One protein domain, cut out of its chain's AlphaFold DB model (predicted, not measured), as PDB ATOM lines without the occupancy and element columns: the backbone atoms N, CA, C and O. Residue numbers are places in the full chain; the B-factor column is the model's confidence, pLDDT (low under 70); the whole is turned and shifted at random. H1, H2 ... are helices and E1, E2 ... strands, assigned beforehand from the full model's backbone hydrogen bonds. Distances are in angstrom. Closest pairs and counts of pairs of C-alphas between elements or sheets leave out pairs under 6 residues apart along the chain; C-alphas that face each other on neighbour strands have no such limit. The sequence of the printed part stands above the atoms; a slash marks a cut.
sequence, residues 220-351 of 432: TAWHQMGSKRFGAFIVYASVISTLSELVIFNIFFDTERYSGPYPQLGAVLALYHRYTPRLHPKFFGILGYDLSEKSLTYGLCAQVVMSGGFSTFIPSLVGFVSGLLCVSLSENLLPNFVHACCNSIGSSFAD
ATOM      1  N   THR A 220     313.285 133.195 325.286       52.75
ATOM      2  CA  THR A 220     314.223 132.070 325.197       52.75
ATOM      3  C   THR A 220     313.529 130.707 325.117       52.75
ATOM      4  O   THR A 220     314.156 129.743 324.687       52.75
ATOM      5  N   ALA A 221     312.225 130.608 325.414       53.25
ATOM      6  CA  ALA A 221     311.458 129.381 325.158       53.25
ATOM      7  C   ALA A 221     311.458 129.010 323.660       53.25
ATOM      8  O   ALA A 221     311.646 127.849 323.299       53.25
ATOM      9  N   TRP A 222     311.358 130.012 322.780       58.53
ATOM     10  CA  TRP A 222     311.456 129.833 321.328       58.53
ATOM     11  C   TRP A 222     312.858 129.380 320.897       58.53
ATOM     12  O   TRP A 222     313.001 128.614 319.946       58.53
ATOM     13  N   HIS A 223     313.897 129.810 321.624       57.84
ATOM     14  CA  HIS A 223     315.267 129.353 321.389       57.84
ATOM     15  C   HIS A 223     315.468 127.892 321.800       57.84
ATOM     16  O   HIS A 223     316.157 127.158 321.095       57.84
ATOM     17  N   GLN A 224     314.830 127.432 322.882       60.78
ATOM     18  CA  GLN A 224     314.992 126.048 323.340       60.78
ATOM     19  C   GLN A 224     314.331 125.013 322.420       60.78
ATOM     20  O   GLN A 224     314.817 123.889 322.316       60.78
ATOM     21  N   MET A 225     313.263 125.373 321.703       65.31
ATOM     22  CA  MET A 225     312.632 124.467 320.733       65.31
ATOM     23  C   MET A 225     313.450 124.268 319.451       65.31
ATOM     24  O   MET A 225     313.213 123.308 318.716       65.31
ATOM     25  N   GLY A 226     314.413 125.149 319.174       77.31
ATOM     26  CA  GLY A 226     315.087 125.228 317.883       77.31
ATOM     27  C   GLY A 226     314.174 125.817 316.801       77.31
ATOM     28  O   GLY A 226     312.992 125.483 316.689       77.31
ATOM     29  N   SER A 227     314.740 126.678 315.953       77.81
ATOM     30  CA  SER A 227     314.000 127.426 314.922       77.81
ATOM     31  C   SER A 227     313.160 126.535 313.999       77.81
ATOM     32  O   SER A 227     312.049 126.901 313.627       77.81
ATOM     33  N   LYS A 228     313.649 125.327 313.686       78.62
ATOM     34  CA  LYS A 228     312.963 124.365 312.807       78.62
ATOM     35  C   LYS A 228     311.650 123.848 313.399       78.62
ATOM     36  O   LYS A 228     310.645 123.790 312.694       78.62
ATOM     37  N   ARG A 229     311.640 123.478 314.684       78.44
ATOM     38  CA  ARG A 229     310.427 122.958 315.341       78.44
ATOM     39  C   ARG A 229     309.425 124.074 315.579       78.44
ATOM     40  O   ARG A 229     308.228 123.870 315.409       78.44
ATOM     41  N   PHE A 230     309.929 125.260 315.905       82.12
ATOM     42  CA  PHE A 230     309.085 126.420 316.102       82.12
ATOM     43  C   PHE A 230     308.405 126.880 314.800       82.12
ATOM     44  O   PHE A 230     307.191 127.083 314.782       82.12
ATOM     45  N   GLY A 231     309.147 126.959 313.692       82.31
ATOM     46  CA  GLY A 231     308.572 127.291 312.386       82.31
ATOM     47  C   GLY A 231     307.492 126.295 311.956       82.31
ATOM     48  O   GLY A 231     306.402 126.702 311.557       82.31
ATOM     49  N   ALA A 232     307.749 124.992 312.126       80.50
ATOM     50  CA  ALA A 232     306.759 123.946 311.862       80.50
ATOM     51  C   ALA A 232     305.494 124.109 312.723       80.50
ATOM     52  O   ALA A 232     304.382 123.991 312.208       80.50
ATOM     53  N   PHE A 233     305.655 124.445 314.008       82.19
ATOM     54  CA  PHE A 233     304.535 124.717 314.907       82.19
ATOM     55  C   PHE A 233     303.693 125.907 314.433       82.19
ATOM     56  O   PHE A 233     302.473 125.783 314.376       82.19
ATOM     57  N   ILE A 234     304.306 127.035 314.047       83.69
ATOM     58  CA  ILE A 234     303.553 128.207 313.562       83.69
ATOM     59  C   ILE A 234     302.753 127.862 312.309       83.69
ATOM     60  O   ILE A 234     301.581 128.232 312.212       83.69
ATOM     61  N   VAL A 235     303.370 127.167 311.351       85.75
ATOM     62  CA  VAL A 235     302.700 126.783 310.102       85.75
ATOM     63  C   VAL A 235     301.516 125.869 310.407       85.75
ATOM     64  O   VAL A 235     300.410 126.120 309.934       85.75
ATOM     65  N   TYR A 236     301.713 124.857 311.252       84.06
ATOM     66  CA  TYR A 236     300.656 123.913 311.604       84.06
ATOM     67  C   TYR A 236     299.521 124.580 312.392       84.06
ATOM     68  O   TYR A 236     298.353 124.436 312.028       84.06
ATOM     69  N   ALA A 237     299.854 125.400 313.391       84.75
ATOM     70  CA  ALA A 237     298.881 126.191 314.136       84.75
ATOM     71  C   ALA A 237     298.106 127.147 313.214       84.75
ATOM     72  O   ALA A 237     296.897 127.282 313.360       84.75
ATOM     73  N   SER A 238     298.759 127.753 312.217       87.56
ATOM     74  CA  SER A 238     298.099 128.626 311.234       87.56
ATOM     75  C   SER A 238     297.129 127.859 310.331       87.56
ATOM     76  O   SER A 238     296.029 128.342 310.065       87.56
ATOM     77  N   VAL A 239     297.491 126.649 309.891       90.12
ATOM     78  CA  VAL A 239     296.615 125.801 309.063       90.12
ATOM     79  C   VAL A 239     295.413 125.301 309.865       90.12
ATOM     80  O   VAL A 239     294.283 125.441 309.407       90.12
ATOM     81  N   ILE A 240     295.612 124.775 311.080       88.56
ATOM     82  CA  ILE A 240     294.478 124.320 311.902       88.56
ATOM     83  C   ILE A 240     293.590 125.506 312.271       88.56
ATOM     84  O   ILE A 240     292.371 125.401 312.188       88.56
ATOM     85  N   SER A 241     294.185 126.639 312.651       89.56
ATOM     86  CA  SER A 241     293.438 127.838 313.025       89.56
ATOM     87  C   SER A 241     292.568 128.339 311.867       89.56
ATOM     88  O   SER A 241     291.361 128.481 312.052       89.56
ATOM     89  N   THR A 242     293.115 128.447 310.650       89.38
ATOM     90  CA  THR A 242     292.330 128.851 309.465       89.38
ATOM     91  C   THR A 242     291.243 127.841 309.097       89.38
ATOM     92  O   THR A 242     290.128 128.248 308.785       89.38
ATOM     93  N   LEU A 243     291.506 126.532 309.187       91.56
ATOM     94  CA  LEU A 243     290.480 125.505 308.961       91.56
ATOM     95  C   LEU A 243     289.358 125.581 310.004       91.56
ATOM     96  O   LEU A 243     288.182 125.551 309.648       91.56
ATOM     97  N   SER A 244     289.709 125.705 311.286       88.44
ATOM     98  CA  SER A 244     288.735 125.797 312.379       88.44
ATOM     99  C   SER A 244     287.892 127.070 312.296       88.44
ATOM    100  O   SER A 244     286.680 127.015 312.485       88.44
ATOM    101  N   GLU A 245     288.509 128.191 311.927       91.06
ATOM    102  CA  GLU A 245     287.825 129.450 311.662       91.06
ATOM    103  C   GLU A 245     286.841 129.301 310.494       91.06
ATOM    104  O   GLU A 245     285.671 129.657 310.627       91.06
ATOM    105  N   LEU A 246     287.277 128.708 309.378       89.31
ATOM    106  CA  LEU A 246     286.450 128.537 308.184       89.31
ATOM    107  C   LEU A 246     285.234 127.643 308.459       89.31
ATOM    108  O   LEU A 246     284.136 127.961 308.008       89.31
ATOM    109  N   VAL A 247     285.403 126.578 309.247       90.50
ATOM    110  CA  VAL A 247     284.297 125.709 309.677       90.50
ATOM    111  C   VAL A 247     283.328 126.454 310.596       90.50
ATOM    112  O   VAL A 247     282.118 126.386 310.391       90.50
ATOM    113  N   ILE A 248     283.834 127.187 311.590       88.06
ATOM    114  CA  ILE A 248     282.986 127.858 312.585       88.06
ATOM    115  C   ILE A 248     282.213 129.023 311.970       88.06
ATOM    116  O   ILE A 248     281.012 129.127 312.204       88.06
ATOM    117  N   PHE A 249     282.850 129.861 311.149       87.31
ATOM    118  CA  PHE A 249     282.136 130.941 310.465       87.31
ATOM    119  C   PHE A 249     281.083 130.397 309.504       87.31
ATOM    120  O   PHE A 249     279.965 130.893 309.502       87.31
ATOM    121  N   ASN A 250     281.395 129.338 308.753       89.19
ATOM    122  CA  ASN A 250     280.440 128.761 307.806       89.19
ATOM    123  C   ASN A 250     279.206 128.143 308.492       89.19
ATOM    124  O   ASN A 250     278.131 128.117 307.910       89.19
ATOM    125  N   ILE A 251     279.343 127.640 309.724       90.56
ATOM    126  CA  ILE A 251     278.225 127.014 310.448       90.56
ATOM    127  C   ILE A 251     277.434 128.032 311.280       90.56
ATOM    128  O   ILE A 251     276.212 127.934 311.356       90.56
ATOM    129  N   PHE A 252     278.116 128.968 311.947       86.75
ATOM    130  CA  PHE A 252     277.503 129.785 313.001       86.75
ATOM    131  C   PHE A 252     277.250 131.243 312.615       86.75
ATOM    132  O   PHE A 252     276.388 131.871 313.230       86.75
ATOM    133  N   PHE A 253     277.988 131.807 311.652       82.06
ATOM    134  CA  PHE A 253     277.976 133.251 311.416       82.06
ATOM    135  C   PHE A 253     278.004 133.605 309.927       82.06
ATOM    136  O   PHE A 253     279.066 133.661 309.315       82.06
ATOM    137  N   ASP A 254     276.864 134.046 309.394       82.94
ATOM    138  CA  ASP A 254     276.773 134.736 308.091       82.94
ATOM    139  C   ASP A 254     277.301 136.188 308.141       82.94
ATOM    140  O   ASP A 254     276.950 137.040 307.327       82.94
ATOM    141  N   THR A 255     278.115 136.524 309.143       73.75
ATOM    142  CA  THR A 255     278.552 137.903 309.401       73.75
ATOM    143  C   THR A 255     279.821 138.238 308.616       73.75
ATOM    144  O   THR A 255     280.660 137.372 308.364       73.75
ATOM    145  N   GLU A 256     279.974 139.513 308.240       78.56
ATOM    146  CA  GLU A 256     281.137 140.024 307.509       78.56
ATOM    147  C   GLU A 256     282.456 139.612 308.182       78.56
ATOM    148  O   GLU A 256     282.697 139.879 309.362       78.56
ATOM    149  N   ARG A 257     283.315 138.932 307.413       77.31
ATOM    150  CA  ARG A 257     284.594 138.406 307.897       77.31
ATOM    151  C   ARG A 257     285.518 139.552 308.281       77.31
ATOM    152  O   ARG A 257     285.863 140.388 307.446       77.31
ATOM    153  N   TYR A 258     285.976 139.546 309.528       79.31
ATOM    154  CA  TYR A 258     287.008 140.471 309.964       79.31
ATOM    155  C   TYR A 258     288.370 139.982 309.470       79.31
ATOM    156  O   TYR A 258     288.879 138.953 309.907       79.31
ATOM    157  N   SER A 259     288.973 140.728 308.552       77.94
ATOM    158  CA  SER A 259     290.315 140.443 308.046       77.94
ATOM    159  C   SER A 259     291.351 140.809 309.111       77.94
ATOM    160  O   SER A 259     291.676 141.983 309.283       77.94
ATOM    161  N   GLY A 260     291.873 139.829 309.848       85.94
ATOM    162  CA  GLY A 260     292.959 140.077 310.795       85.94
ATOM    163  C   GLY A 260     293.584 138.807 311.375       85.94
ATOM    164  O   GLY A 260     292.953 137.755 311.373       85.94
ATOM    165  N   PRO A 261     294.815 138.891 311.911       91.00
ATOM    166  CA  PRO A 261     295.547 137.748 312.454       91.00
ATOM    167  C   PRO A 261     295.088 137.346 313.875       91.00
ATOM    168  O   PRO A 261     295.890 136.916 314.706       91.00
ATOM    169  N   TYR A 262     293.805 137.526 314.199       92.44
ATOM    170  CA  TYR A 262     293.245 137.220 315.523       92.44
ATOM    171  C   TYR A 262     293.308 135.732 315.891       92.44
ATOM    172  O   TYR A 262     293.668 135.429 317.038       92.44
ATOM    173  N   PRO A 263     293.034 134.795 314.961       92.00
ATOM    174  CA  PRO A 263     293.208 133.373 315.229       92.00
ATOM    175  C   PRO A 263     294.674 133.008 315.505       92.00
ATOM    176  O   PRO A 263     294.961 132.179 316.370       92.00
ATOM    177  N   GLN A 264     295.628 133.647 314.818       91.25
ATOM    178  CA  GLN A 264     297.059 133.445 315.064       91.25
ATOM    179  C   GLN A 264     297.476 134.004 316.432       91.25
ATOM    180  O   GLN A 264     298.212 133.334 317.156       91.25
ATOM    181  N   LEU A 265     296.970 135.181 316.824       92.94
ATOM    182  CA  LEU A 265     297.185 135.741 318.165       92.94
ATOM    183  C   LEU A 265     296.690 134.786 319.259       92.94
ATOM    184  O   LEU A 265     297.410 134.539 320.227       92.94
ATOM    185  N   GLY A 266     295.504 134.197 319.076       93.31
ATOM    186  CA  GLY A 266     294.962 133.185 319.984       93.31
ATOM    187  C   GLY A 266     295.860 131.950 320.091       93.31
ATOM    188  O   GLY A 266     296.180 131.503 321.193       93.31
ATOM    189  N   ALA A 267     296.339 131.433 318.957       92.50
ATOM    190  CA  ALA A 267     297.224 130.268 318.930       92.50
ATOM    191  C   ALA A 267     298.575 130.528 319.624       92.50
ATOM    192  O   ALA A 267     299.065 129.688 320.383       92.50
ATOM    193  N   VAL A 268     299.162 131.711 319.420       90.88
ATOM    194  CA  VAL A 268     300.396 132.132 320.105       90.88
ATOM    195  C   VAL A 268     300.164 132.284 321.610       90.88
ATOM    196  O   VAL A 268     301.016 131.878 322.404       90.88
ATOM    197  N   LEU A 269     299.002 132.799 322.020       92.88
ATOM    198  CA  LEU A 269     298.632 132.922 323.430       92.88
ATOM    199  C   LEU A 269     298.523 131.550 324.118       92.88
ATOM    200  O   LEU A 269     298.957 131.398 325.261       92.88
ATOM    201  N   ALA A 270     298.006 130.539 323.416       92.31
ATOM    202  CA  ALA A 270     297.963 129.159 323.905       92.31
ATOM    203  C   ALA A 270     299.368 128.579 324.115       92.31
ATOM    204  O   ALA A 270     299.642 127.947 325.141       92.31
ATOM    205  N   LEU A 271     300.288 128.842 323.183       89.44
ATOM    206  CA  LEU A 271     301.679 128.421 323.316       89.44
ATOM    207  C   LEU A 271     302.368 129.130 324.492       89.44
ATOM    208  O   LEU A 271     303.014 128.479 325.315       89.44
ATOM    209  N   TYR A 272     302.173 130.445 324.624       89.81
ATOM    210  CA  TYR A 272     302.682 131.214 325.761       89.81
ATOM    211  C   TYR A 272     302.183 130.643 327.094       89.81
ATOM    212  O   TYR A 272     302.954 130.546 328.055       89.81
ATOM    213  N   HIS A 273     300.921 130.206 327.138       90.50
ATOM    214  CA  HIS A 273     300.323 129.603 328.322       90.50
ATOM    215  C   HIS A 273     300.973 128.274 328.716       90.50
ATOM    216  O   HIS A 273     301.258 128.069 329.898       90.50
ATOM    217  N   ARG A 274     301.247 127.398 327.742       89.50
ATOM    218  CA  ARG A 274     301.864 126.086 327.990       89.50
ATOM    219  C   ARG A 274     303.338 126.201 328.383       89.50
ATOM    220  O   ARG A 274     303.758 125.573 329.349       89.50
ATOM    221  N   TYR A 275     304.118 126.977 327.631       87.12
ATOM    222  CA  TYR A 275     305.582 126.922 327.705       87.12
ATOM    223  C   TYR A 275     306.208 127.907 328.677       87.12
ATOM    224  O   TYR A 275     307.360 127.724 329.059       87.12
ATOM    225  N   THR A 276     305.481 128.935 329.108       84.25
ATOM    226  CA  THR A 276     306.014 129.863 330.105       84.25
ATOM    227  C   THR A 276     305.697 129.300 331.491       84.25
ATOM    228  O   THR A 276     304.544 129.395 331.919       84.25
ATOM    229  N   PRO A 277     306.653 128.739 332.260       75.88
ATOM    230  CA  PRO A 277     306.408 128.350 333.648       75.88
ATOM    231  C   PRO A 277     306.116 129.589 334.503       75.88
ATOM    232  O   PRO A 277     306.414 130.722 334.118       75.88
ATOM    233  N   ARG A 278     305.416 129.435 335.633       69.00
ATOM    234  CA  ARG A 278     305.122 130.558 336.544       69.00
ATOM    235  C   ARG A 278     306.421 130.989 337.225       69.00
ATOM    236  O   ARG A 278     306.781 130.446 338.259       69.00
ATOM    237  N   LEU A 279     307.132 131.945 336.631       63.59
ATOM    238  CA  LEU A 279     308.267 132.568 337.295       63.59
ATOM    239  C   LEU A 279     307.748 133.530 338.362       63.59
ATOM    240  O   LEU A 279     307.161 134.563 338.053       63.59
ATOM    241  N   HIS A 280     307.961 133.147 339.619       50.28
ATOM    242  CA  HIS A 280     307.876 134.035 340.770       50.28
ATOM    243  C   HIS A 280     309.010 135.060 340.658       50.28
ATOM    244  O   HIS A 280     310.175 134.710 340.843       50.28
ATOM    245  N   PRO A 281     308.690 136.302 340.274       61.00
ATOM    246  CA  PRO A 281     308.730 137.381 341.258       61.00
ATOM    247  C   PRO A 281     307.422 138.184 341.258       61.00
ATOM    248  O   PRO A 281     306.837 138.469 340.214       61.00
ATOM    249  N   LYS A 282     306.951 138.548 342.451       69.62
ATOM    250  CA  LYS A 282     305.801 139.440 342.637       69.62
ATOM    251  C   LYS A 282     306.266 140.860 342.325       69.62
ATOM    252  O   LYS A 282     306.971 141.446 343.141       69.62
ATOM    253  N   PHE A 283     305.961 141.371 341.135       68.94
ATOM    254  CA  PHE A 283     306.486 142.669 340.718       68.94
ATOM    255  C   PHE A 283     305.760 143.814 341.427       68.94
ATOM    256  O   PHE A 283     306.445 144.598 342.066       68.94
ATOM    257  N   PHE A 284     304.421 143.867 341.427       70.00
ATOM    258  CA  PHE A 284     303.649 144.848 342.206       70.00
ATOM    259  C   PHE A 284     302.222 144.338 342.480       70.00
ATOM    260  O   PHE A 284     301.521 143.915 341.561       70.00
ATOM    261  N   GLY A 285     301.792 144.372 343.745       78.62
ATOM    262  CA  GLY A 285     300.423 144.060 344.156       78.62
ATOM    263  C   GLY A 285     299.584 145.332 344.236       78.62
ATOM    264  O   GLY A 285     299.696 146.077 345.208       78.62
ATOM    265  N   ILE A 286     298.754 145.599 343.229       82.12
ATOM    266  CA  ILE A 286     297.765 146.685 343.279       82.12
ATOM    267  C   ILE A 286     296.450 146.056 343.739       82.12
ATOM    268  O   ILE A 286     295.974 145.093 343.143       82.12
ATOM    269  N   LEU A 287     295.868 146.581 344.820       79.81
ATOM    270  CA  LEU A 287     294.577 146.123 345.355       79.81
ATOM    271  C   LEU A 287     294.554 144.662 345.870       79.81
ATOM    272  O   LEU A 287     293.520 144.003 345.826       79.81
ATOM    273  N   GLY A 288     295.691 144.133 346.335       80.94
ATOM    274  CA  GLY A 288     295.799 142.746 346.819       80.94
ATOM    275  C   GLY A 288     295.907 141.684 345.716       80.94
ATOM    276  O   GLY A 288     296.082 140.508 346.026       80.94
ATOM    277  N   TYR A 289     295.866 142.087 344.441       82.06
ATOM    278  CA  TYR A 289     296.168 141.214 343.311       82.06
ATOM    279  C   TYR A 289     297.630 141.385 342.903       82.06
ATOM    280  O   TYR A 289     298.039 142.441 342.422       82.06
ATOM    281  N   ASP A 290     298.421 140.328 343.084       84.50
ATOM    282  CA  ASP A 290     299.802 140.273 342.611       84.50
ATOM    283  C   ASP A 290     299.806 140.167 341.077       84.50
ATOM    284  O   ASP A 290     299.674 139.073 340.516       84.50
ATOM    285  N   LEU A 291     299.948 141.302 340.382       80.62
ATOM    286  CA  LEU A 291     300.095 141.309 338.930       80.62
ATOM    287  C   LEU A 291     301.462 140.721 338.573       80.62
ATOM    288  O   LEU A 291     302.519 141.324 338.771       80.62
ATOM    289  N   SER A 292     301.431 139.503 338.045       84.06
ATOM    290  CA  SER A 292     302.590 138.878 337.423       84.06
ATOM    291  C   SER A 292     302.798 139.477 336.031       84.06
ATOM    292  O   SER A 292     301.849 139.876 335.354       84.06
ATOM    293  N   GLU A 293     304.038 139.458 335.553       82.50
ATOM    294  CA  GLU A 293     304.393 139.767 334.161       82.50
ATOM    295  C   GLU A 293     303.477 139.029 333.162       82.50
ATOM    296  O   GLU A 293     303.037 139.590 332.163       82.50
ATOM    297  N   LYS A 294     303.057 137.809 333.520       86.19
ATOM    298  CA  LYS A 294     302.093 137.013 332.756       86.19
ATOM    299  C   LYS A 294     300.721 137.660 332.627       86.19
ATOM    300  O   LYS A 294     300.158 137.669 331.538       86.19
ATOM    301  N   SER A 295     300.155 138.154 333.730       87.88
ATOM    302  CA  SER A 295     298.824 138.774 333.703       87.88
ATOM    303  C   SER A 295     298.815 140.039 332.858       87.88
ATOM    304  O   SER A 295     297.808 140.304 332.213       87.88
ATOM    305  N   LEU A 296     299.935 140.767 332.793       88.25
ATOM    306  CA  LEU A 296     300.063 141.929 331.916       88.25
ATOM    307  C   LEU A 296     300.014 141.503 330.445       88.25
ATOM    308  O   LEU A 296     299.239 142.072 329.680       88.25
ATOM    309  N   THR A 297     300.751 140.457 330.054       90.44
ATOM    310  CA  THR A 297     300.685 139.921 328.683       90.44
ATOM    311  C   THR A 297     299.281 139.428 328.328       90.44
ATOM    312  O   THR A 297     298.770 139.772 327.263       90.44
ATOM    313  N   TYR A 298     298.612 138.688 329.223       92.12
ATOM    314  CA  TYR A 298     297.220 138.273 329.000       92.12
ATOM    315  C   TYR A 298     296.268 139.466 328.917       92.12
ATOM    316  O   TYR A 298     295.373 139.450 328.080       92.12
ATOM    317  N   GLY A 299     296.468 140.496 329.740       93.06
ATOM    318  CA  GLY A 299     295.673 141.723 329.718       93.06
ATOM    319  C   GLY A 299     295.816 142.480 328.402       93.06
ATOM    320  O   GLY A 299     294.807 142.840 327.803       93.06
ATOM    321  N   LEU A 300     297.044 142.646 327.899       92.94
ATOM    322  CA  LEU A 300     297.297 143.278 326.601       92.94
ATOM    323  C   LEU A 300     296.710 142.462 325.446       92.94
ATOM    324  O   LEU A 300     296.044 143.022 324.576       92.94
ATOM    325  N   CYS A 301     296.889 141.139 325.449       93.38
ATOM    326  CA  CYS A 301     296.266 140.280 324.442       93.38
ATOM    327  C   CYS A 301     294.737 140.344 324.519       93.38
ATOM    328  O   CYS A 301     294.089 140.484 323.487       93.38
ATOM    329  N   ALA A 302     294.157 140.307 325.720       93.25
ATOM    330  CA  ALA A 302     292.719 140.437 325.912       93.25
ATOM    331  C   ALA A 302     292.211 141.801 325.429       93.25
ATOM    332  O   ALA A 302     291.198 141.853 324.743       93.25
ATOM    333  N   GLN A 303     292.935 142.890 325.700       94.81
ATOM    334  CA  GLN A 303     292.594 144.227 325.214       94.81
ATOM    335  C   GLN A 303     292.600 144.290 323.680       94.81
ATOM    336  O   GLN A 303     291.657 144.815 323.091       94.81
ATOM    337  N   VAL A 304     293.616 143.720 323.023       93.56
ATOM    338  CA  VAL A 304     293.685 143.656 321.552       93.56
ATOM    339  C   VAL A 304     292.527 142.833 320.991       93.56
ATOM    340  O   VAL A 304     291.845 143.280 320.072       93.56
ATOM    341  N   VAL A 305     292.256 141.666 321.574       93.94
ATOM    342  CA  VAL A 305     291.178 140.770 321.134       93.94
ATOM    343  C   VAL A 305     289.794 141.381 321.366       93.94
ATOM    344  O   VAL A 305     288.890 141.166 320.561       93.94
ATOM    345  N   MET A 306     289.628 142.169 322.428       93.50
ATOM    346  CA  MET A 306     288.354 142.793 322.791       93.50
ATOM    347  C   MET A 306     288.127 144.147 322.103       93.50
ATOM    348  O   MET A 306     286.999 144.633 322.090       93.50
ATOM    349  N   SER A 307     289.155 144.737 321.478       93.56
ATOM    350  CA  SER A 307     289.056 146.036 320.790       93.56
ATOM    351  C   SER A 307     288.056 146.049 319.622       93.56
ATOM    352  O   SER A 307     287.425 147.074 319.375       93.56
ATOM    353  N   GLY A 308     287.863 144.912 318.942       89.12
ATOM    354  CA  GLY A 308     286.850 144.733 317.894       89.12
ATOM    355  C   GLY A 308     285.511 144.174 318.392       89.12
ATOM    356  O   GLY A 308     284.606 143.945 317.593       89.12
ATOM    357  N   GLY A 309     285.360 143.955 319.703       91.81
ATOM    358  CA  GLY A 309     284.180 143.337 320.303       91.81
ATOM    359  C   GLY A 309     284.122 141.815 320.116       91.81
ATOM    360  O   GLY A 309     285.140 141.125 320.065       91.81
ATOM    361  N   PHE A 310     282.907 141.260 320.041       90.31
ATOM    362  CA  PHE A 310     282.708 139.807 319.942       90.31
ATOM    363  C   PHE A 310     283.142 139.216 318.594       90.31
ATOM    364  O   PHE A 310     283.515 138.045 318.538       90.31
ATOM    365  N   SER A 311     283.143 140.021 317.527       89.38
ATOM    366  CA  SER A 311     283.542 139.581 316.186       89.38
ATOM    367  C   SER A 311     285.025 139.211 316.106       89.38
ATOM    368  O   SER A 311     285.376 138.307 315.357       89.38
ATOM    369  N   THR A 312     285.886 139.853 316.902       92.12
ATOM    370  CA  THR A 312     287.321 139.531 317.013       92.12
ATOM    371  C   THR A 312     287.619 138.554 318.149       92.12
ATOM    372  O   THR A 312     288.598 137.807 318.090       92.12
ATOM    373  N   PHE A 313     286.754 138.507 319.167       92.88
ATOM    374  CA  PHE A 313     286.885 137.586 320.294       92.88
ATOM    375  C   PHE A 313     286.724 136.119 319.886       92.88
ATOM    376  O   PHE A 313     287.565 135.289 320.233       92.88
ATOM    377  N   ILE A 314     285.678 135.800 319.118       92.56
ATOM    378  CA  ILE A 314     285.379 134.429 318.680       92.56
ATOM    379  C   ILE A 314     286.540 133.810 317.882       92.56
ATOM    380  O   ILE A 314     287.032 132.765 318.309       92.56
ATOM    381  N   PRO A 315     287.047 134.419 316.789       92.62
ATOM    382  CA  PRO A 315     288.166 133.850 316.033       92.62
ATOM    383  C   PRO A 315     289.436 133.704 316.876       92.62
ATOM    384  O   PRO A 315     290.172 132.731 316.715       92.62
ATOM    385  N   SER A 316     289.683 134.614 317.824       94.44
ATOM    386  CA  SER A 316     290.823 134.480 318.733       94.44
ATOM    387  C   SER A 316     290.666 133.308 319.705       94.44
ATOM    388  O   SER A 316     291.617 132.555 319.915       94.44
ATOM    389  N   LEU A 317     289.465 133.089 320.247       93.88
ATOM    390  CA  LEU A 317     289.175 131.947 321.117       93.88
ATOM    391  C   LEU A 317     289.305 130.618 320.361       93.88
ATOM    392  O   LEU A 317     289.900 129.668 320.870       93.88
ATOM    393  N   VAL A 318     288.804 130.569 319.127       93.44
ATOM    394  CA  VAL A 318     288.961 129.420 318.224       93.44
ATOM    395  C   VAL A 318     290.439 129.141 317.963       93.44
ATOM    396  O   VAL A 318     290.894 128.009 318.129       93.44
ATOM    397  N   GLY A 319     291.211 130.183 317.653       93.19
ATOM    398  CA  GLY A 319     292.657 130.089 317.495       93.19
ATOM    399  C   GLY A 319     293.375 129.600 318.755       93.19
ATOM    400  O   GLY A 319     294.292 128.787 318.663       93.19
ATOM    401  N   PHE A 320     292.933 130.024 319.941       94.75
ATOM    402  CA  PHE A 320     293.475 129.569 321.223       94.75
ATOM    403  C   PHE A 320     293.226 128.074 321.460       94.75
ATOM    404  O   PHE A 320     294.160 127.338 321.785       94.75
ATOM    405  N   VAL A 321     291.998 127.595 321.234       93.44
ATOM    406  CA  VAL A 321     291.663 126.163 321.351       93.44
ATOM    407  C   VAL A 321     292.433 125.337 320.318       93.44
ATOM    408  O   VAL A 321     292.999 124.299 320.660       93.44
ATOM    409  N   SER A 322     292.520 125.825 319.080       91.38
ATOM    410  CA  SER A 322     293.332 125.230 318.014       91.38
ATOM    411  C   SER A 322     294.812 125.133 318.409       91.38
ATOM    412  O   SER A 322     295.429 124.081 318.250       91.38
ATOM    413  N   GLY A 323     295.372 126.177 319.026       91.44
ATOM    414  CA  GLY A 323     296.736 126.175 319.554       91.44
ATOM    415  C   GLY A 323     296.953 125.142 320.664       91.44
ATOM    416  O   GLY A 323     297.952 124.421 320.642       91.44
ATOM    417  N   LEU A 324     296.011 125.004 321.602       91.56
ATOM    418  CA  LEU A 324     296.079 123.974 322.652       91.56
ATOM    419  C   LEU A 324     295.995 122.555 322.078       91.56
ATOM    420  O   LEU A 324     296.743 121.671 322.508       91.56
ATOM    421  N   LEU A 325     295.121 122.340 321.093       89.69
ATOM    422  CA  LEU A 325     295.022 121.076 320.359       89.69
ATOM    423  C   LEU A 325     296.320 120.771 319.613       89.69
ATOM    424  O   LEU A 325     296.819 119.658 319.700       89.69
ATOM    425  N   CYS A 326     296.899 121.767 318.944       87.94
ATOM    426  CA  CYS A 326     298.157 121.664 318.214       87.94
ATOM    427  C   CYS A 326     299.317 121.246 319.132       87.94
ATOM    428  O   CYS A 326     300.084 120.344 318.797       87.94
ATOM    429  N   VAL A 327     299.412 121.844 320.324       88.31
ATOM    430  CA  VAL A 327     300.395 121.442 321.342       88.31
ATOM    431  C   VAL A 327     300.130 120.012 321.822       88.31
ATOM    432  O   VAL A 327     301.042 119.189 321.825       88.31
ATOM    433  N   SER A 328     298.881 119.687 322.152       87.56
ATOM    434  CA  SER A 328     298.501 118.350 322.635       87.56
ATOM    435  C   SER A 328     298.749 117.262 321.583       87.56
ATOM    436  O   SER A 328     299.152 116.149 321.912       87.56
ATOM    437  N   LEU A 329     298.539 117.580 320.307       82.25
ATOM    438  CA  LEU A 329     298.785 116.680 319.184       82.25
ATOM    439  C   LEU A 329     300.288 116.501 318.955       82.25
ATOM    440  O   LEU A 329     300.735 115.380 318.729       82.25
ATOM    441  N   SER A 330     301.072 117.573 319.109       80.12
ATOM    442  CA  SER A 330     302.533 117.503 319.010       80.12
ATOM    443  C   SER A 330     303.178 116.646 320.104       80.12
ATOM    444  O   SER A 330     304.175 115.981 319.839       80.12
ATOM    445  N   GLU A 331     302.598 116.632 321.309       82.19
ATOM    446  CA  GLU A 331     303.081 115.811 322.425       82.19
ATOM    447  C   GLU A 331     302.729 114.326 322.239       82.19
ATOM    448  O   GLU A 331     303.535 113.462 322.578       82.19
ATOM    449  N   ASN A 332     301.549 114.021 321.689       74.00
ATOM    450  CA  ASN A 332     301.026 112.653 321.680       74.00
ATOM    451  C   ASN A 332     301.299 111.883 320.387       74.00
ATOM    452  O   ASN A 332     301.436 110.663 320.426       74.00
ATOM    453  N   LEU A 333     301.354 112.554 319.239       60.62
ATOM    454  CA  LEU A 333     301.506 111.906 317.942       60.62
ATOM    455  C   LEU A 333     302.080 112.913 316.953       60.62
ATOM    456  O   LEU A 333     301.326 113.447 316.155       60.62
ATOM    457  N   LEU A 334     303.387 113.165 316.936       57.81
ATOM    458  CA  LEU A 334     303.997 113.641 315.691       57.81
ATOM    459  C   LEU A 334     304.156 112.410 314.796       57.81
ATOM    460  O   LEU A 334     305.150 111.693 314.928       57.81
ATOM    461  N   PRO A 335     303.187 112.086 313.916       63.09
ATOM    462  CA  PRO A 335     303.353 110.966 313.018       63.09
ATOM    463  C   PRO A 335     304.476 111.375 312.061       63.09
ATOM    464  O   PRO A 335     304.593 112.547 311.691       63.09
ATOM    465  N   ASN A 336     305.283 110.420 311.606       71.06
ATOM    466  CA  ASN A 336     306.360 110.688 310.642       71.06
ATOM    467  C   ASN A 336     305.877 111.486 309.411       71.06
ATOM    468  O   ASN A 336     306.649 112.217 308.798       71.06
ATOM    469  N   PHE A 337     304.580 111.406 309.100       63.69
ATOM    470  CA  PHE A 337     303.911 112.207 308.084       63.69
ATOM    471  C   PHE A 337     304.023 113.725 308.296       63.69
ATOM    472  O   PHE A 337     304.287 114.443 307.339       63.69
ATOM    473  N   VAL A 338     303.887 114.238 309.524       61.44
ATOM    474  CA  VAL A 338     304.007 115.687 309.783       61.44
ATOM    475  C   VAL A 338     305.445 116.141 309.569       61.44
ATOM    476  O   VAL A 338     305.674 117.184 308.966       61.44
ATOM    477  N   HIS A 339     306.424 115.323 309.962       64.81
ATOM    478  CA  HIS A 339     307.819 115.583 309.620       64.81
ATOM    479  C   HIS A 339     308.063 115.536 308.105       64.81
ATOM    480  O   HIS A 339     308.782 116.392 307.599       64.81
ATOM    481  N   ALA A 340     307.435 114.615 307.367       69.81
ATOM    482  CA  ALA A 340     307.536 114.544 305.908       69.81
ATOM    483  C   ALA A 340     306.903 115.766 305.218       69.81
ATOM    484  O   ALA A 340     307.530 116.377 304.352       69.81
ATOM    485  N   CYS A 341     305.711 116.184 305.651       62.22
ATOM    486  CA  CYS A 341     305.053 117.392 305.157       62.22
ATOM    487  C   CYS A 341     305.837 118.655 305.521       62.22
ATOM    488  O   CYS A 341     306.044 119.496 304.657       62.22
ATOM    489  N   CYS A 342     306.333 118.787 306.754       61.62
ATOM    490  CA  CYS A 342     307.162 119.926 307.148       61.62
ATOM    491  C   CYS A 342     308.522 119.931 306.451       61.62
ATOM    492  O   CYS A 342     309.053 121.011 306.230       61.62
ATOM    493  N   ASN A 343     309.085 118.780 306.081       70.88
ATOM    494  CA  ASN A 343     310.304 118.746 305.278       70.88
ATOM    495  C   ASN A 343     310.014 119.161 303.829       70.88
ATOM    496  O   ASN A 343     310.767 119.943 303.270       70.88
ATOM    497  N   SER A 344     308.887 118.717 303.261       70.44
ATOM    498  CA  SER A 344     308.464 119.078 301.901       70.44
ATOM    499  C   SER A 344     308.050 120.547 301.771       70.44
ATOM    500  O   SER A 344     308.375 121.194 300.784       70.44
ATOM    501  N   ILE A 345     307.326 121.078 302.755       62.84
ATOM    502  CA  ILE A 345     306.907 122.485 302.802       62.84
ATOM    503  C   ILE A 345     308.097 123.345 303.233       62.84
ATOM    504  O   ILE A 345     308.359 124.391 302.652       62.84
ATOM    505  N   GLY A 346     308.860 122.882 304.221       63.19
ATOM    506  CA  GLY A 346     310.052 123.552 304.720       63.19
ATOM    507  C   GLY A 346     311.117 123.713 303.648       63.19
ATOM    508  O   GLY A 346     311.682 124.791 303.572       63.19
ATOM    509  N   SER A 347     311.351 122.732 302.772       66.62
ATOM    510  CA  SER A 347     312.260 122.925 301.635       66.62
ATOM    511  C   SER A 347     311.752 123.992 300.664       66.62
ATOM    512  O   SER A 347     312.540 124.793 300.186       66.62
ATOM    513  N   SER A 348     310.438 124.073 300.429       61.38
ATOM    514  CA  SER A 348     309.857 125.085 299.534       61.38
ATOM    515  C   SER A 348     309.847 126.504 300.112       61.38
ATOM    516  O   SER A 348     309.843 127.460 299.344       61.38
ATOM    517  N   PHE A 349     309.832 126.661 301.440       55.44
ATOM    518  CA  PHE A 349     309.833 127.975 302.101       55.44
ATOM    519  C   PHE A 349     311.196 128.385 302.681       55.44
ATOM    520  O   PHE A 349     311.429 129.572 302.892       55.44
ATOM    521  N   ALA A 350     312.092 127.435 302.959       51.47
ATOM    522  CA  ALA A 350     313.415 127.693 303.532       51.47
ATOM    523  C   ALA A 350     314.527 127.826 302.481       51.47
ATOM    524  O   ALA A 350     315.667 128.074 302.872       51.47
ATOM    525  N   ASP A 351     314.217 127.713 301.185       46.16
ATOM    526  CA  ASP A 351     315.217 127.862 300.117       46.16
ATOM    527  C   ASP A 351     315.760 129.294 299.963       46.16
ATOM    528  O   ASP A 351     316.702 129.520 299.211       46.16
TER     529      ASP A 351
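This is residues 220 to 351 of the 432 residues of the protein "UBA domain-containing protein" of Thalassiosira oceanica (UniProt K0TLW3). Three helices, H2, H3 and H5, cross one another to make the core, with H4 beside H3; beyond H4 lies a small hairpin of strands, E1 and E2, and at the opposite end of the longest axis H6 lies across H2. The short H1 lies near H2 and H3, and residues 331 to 337, leading from H5 into H6, stick out. The printed part has 132 residues, with six named helices and two named strands in the order H1 H2 H3 E1 E2 H4 H5 H6; the sheet, E1 - E2, is antiparallel, and the class is mostly helix. The whole is only just compact, close to loose, with a radius of gyration of the C-alphas of 16.9 A and spans of 53 by 42 by 28 A.

Begin with H1, residues 220 to 224, close but not clearly touching H2, residues 227 to 252: their closest C-alphas, of Trp 222 and Phe 230, are 6.7 A apart. With its residues 237 to 245 alone, H2 touches H3, residues 262 to 275, at a steep tilt of 50 degrees, opposite ways; look at Ser 241 and Pro 263, the closest C-alphas, 6.0 A apart. E1, residues 284 to 286, and E2, residues 289 to 291, are an antiparallel hairpin at 139 degrees, with N 286 and O 289 within hydrogen-bond range at 3.3 A. H4, residues 293 to 306, touches H3 at a shallow tilt of 17 degrees, opposite ways; the closest C-alphas, of Tyr 262 and Val 305, are 7.0 A apart. H5, residues 310 to 332, touches H3 at a steep tilt of 42 degrees, the same way, with the C-alphas of Pro 263 and Gly 319 closest at 4.0 A. H5 also touches H2, Ser 241 to Gly 319 being the closest C-alphas at 5.1 A, and H4, Val 305 to Phe 313 at 5.4 A. H3 and H5 are the hub, touching three helices each, and the helix packing is mostly crossed. H6, residues 336 to 350, is close to but not clearly touching H2, about perpendicular at 78 degrees; the closest C-alphas, of Ala 232 and Cys 342, are 6.2 A apart. Each O i to N i+4 pair is within hydrogen-bond range in H1, H2, H3 and H4, against 18 of 19 in H5 and 10 of 11 in H6.

Find C-alpha 220 at (314.223, 132.070, 325.197), where H1 begins. H2 then runs 36.6 A to C-alpha 252 at (277.503, 129.785, 313.001). H3 is 20.2 A long, H4 19.9 A and H5 32.8 A. H6 covers 19.7 A and ends at C-alpha 350, (313.415, 127.693, 303.532).

The two C-alphas farthest apart, of Leu 287 and Ser 344, are 53.0 A from each other. The printed part has no cut, and no link is long. The mean pLDDT of the printed part is 81.3; look for values under 70 at residues 220 to 225, 278 to 283, 333 to 335, 337 to 342 and 345 to 351.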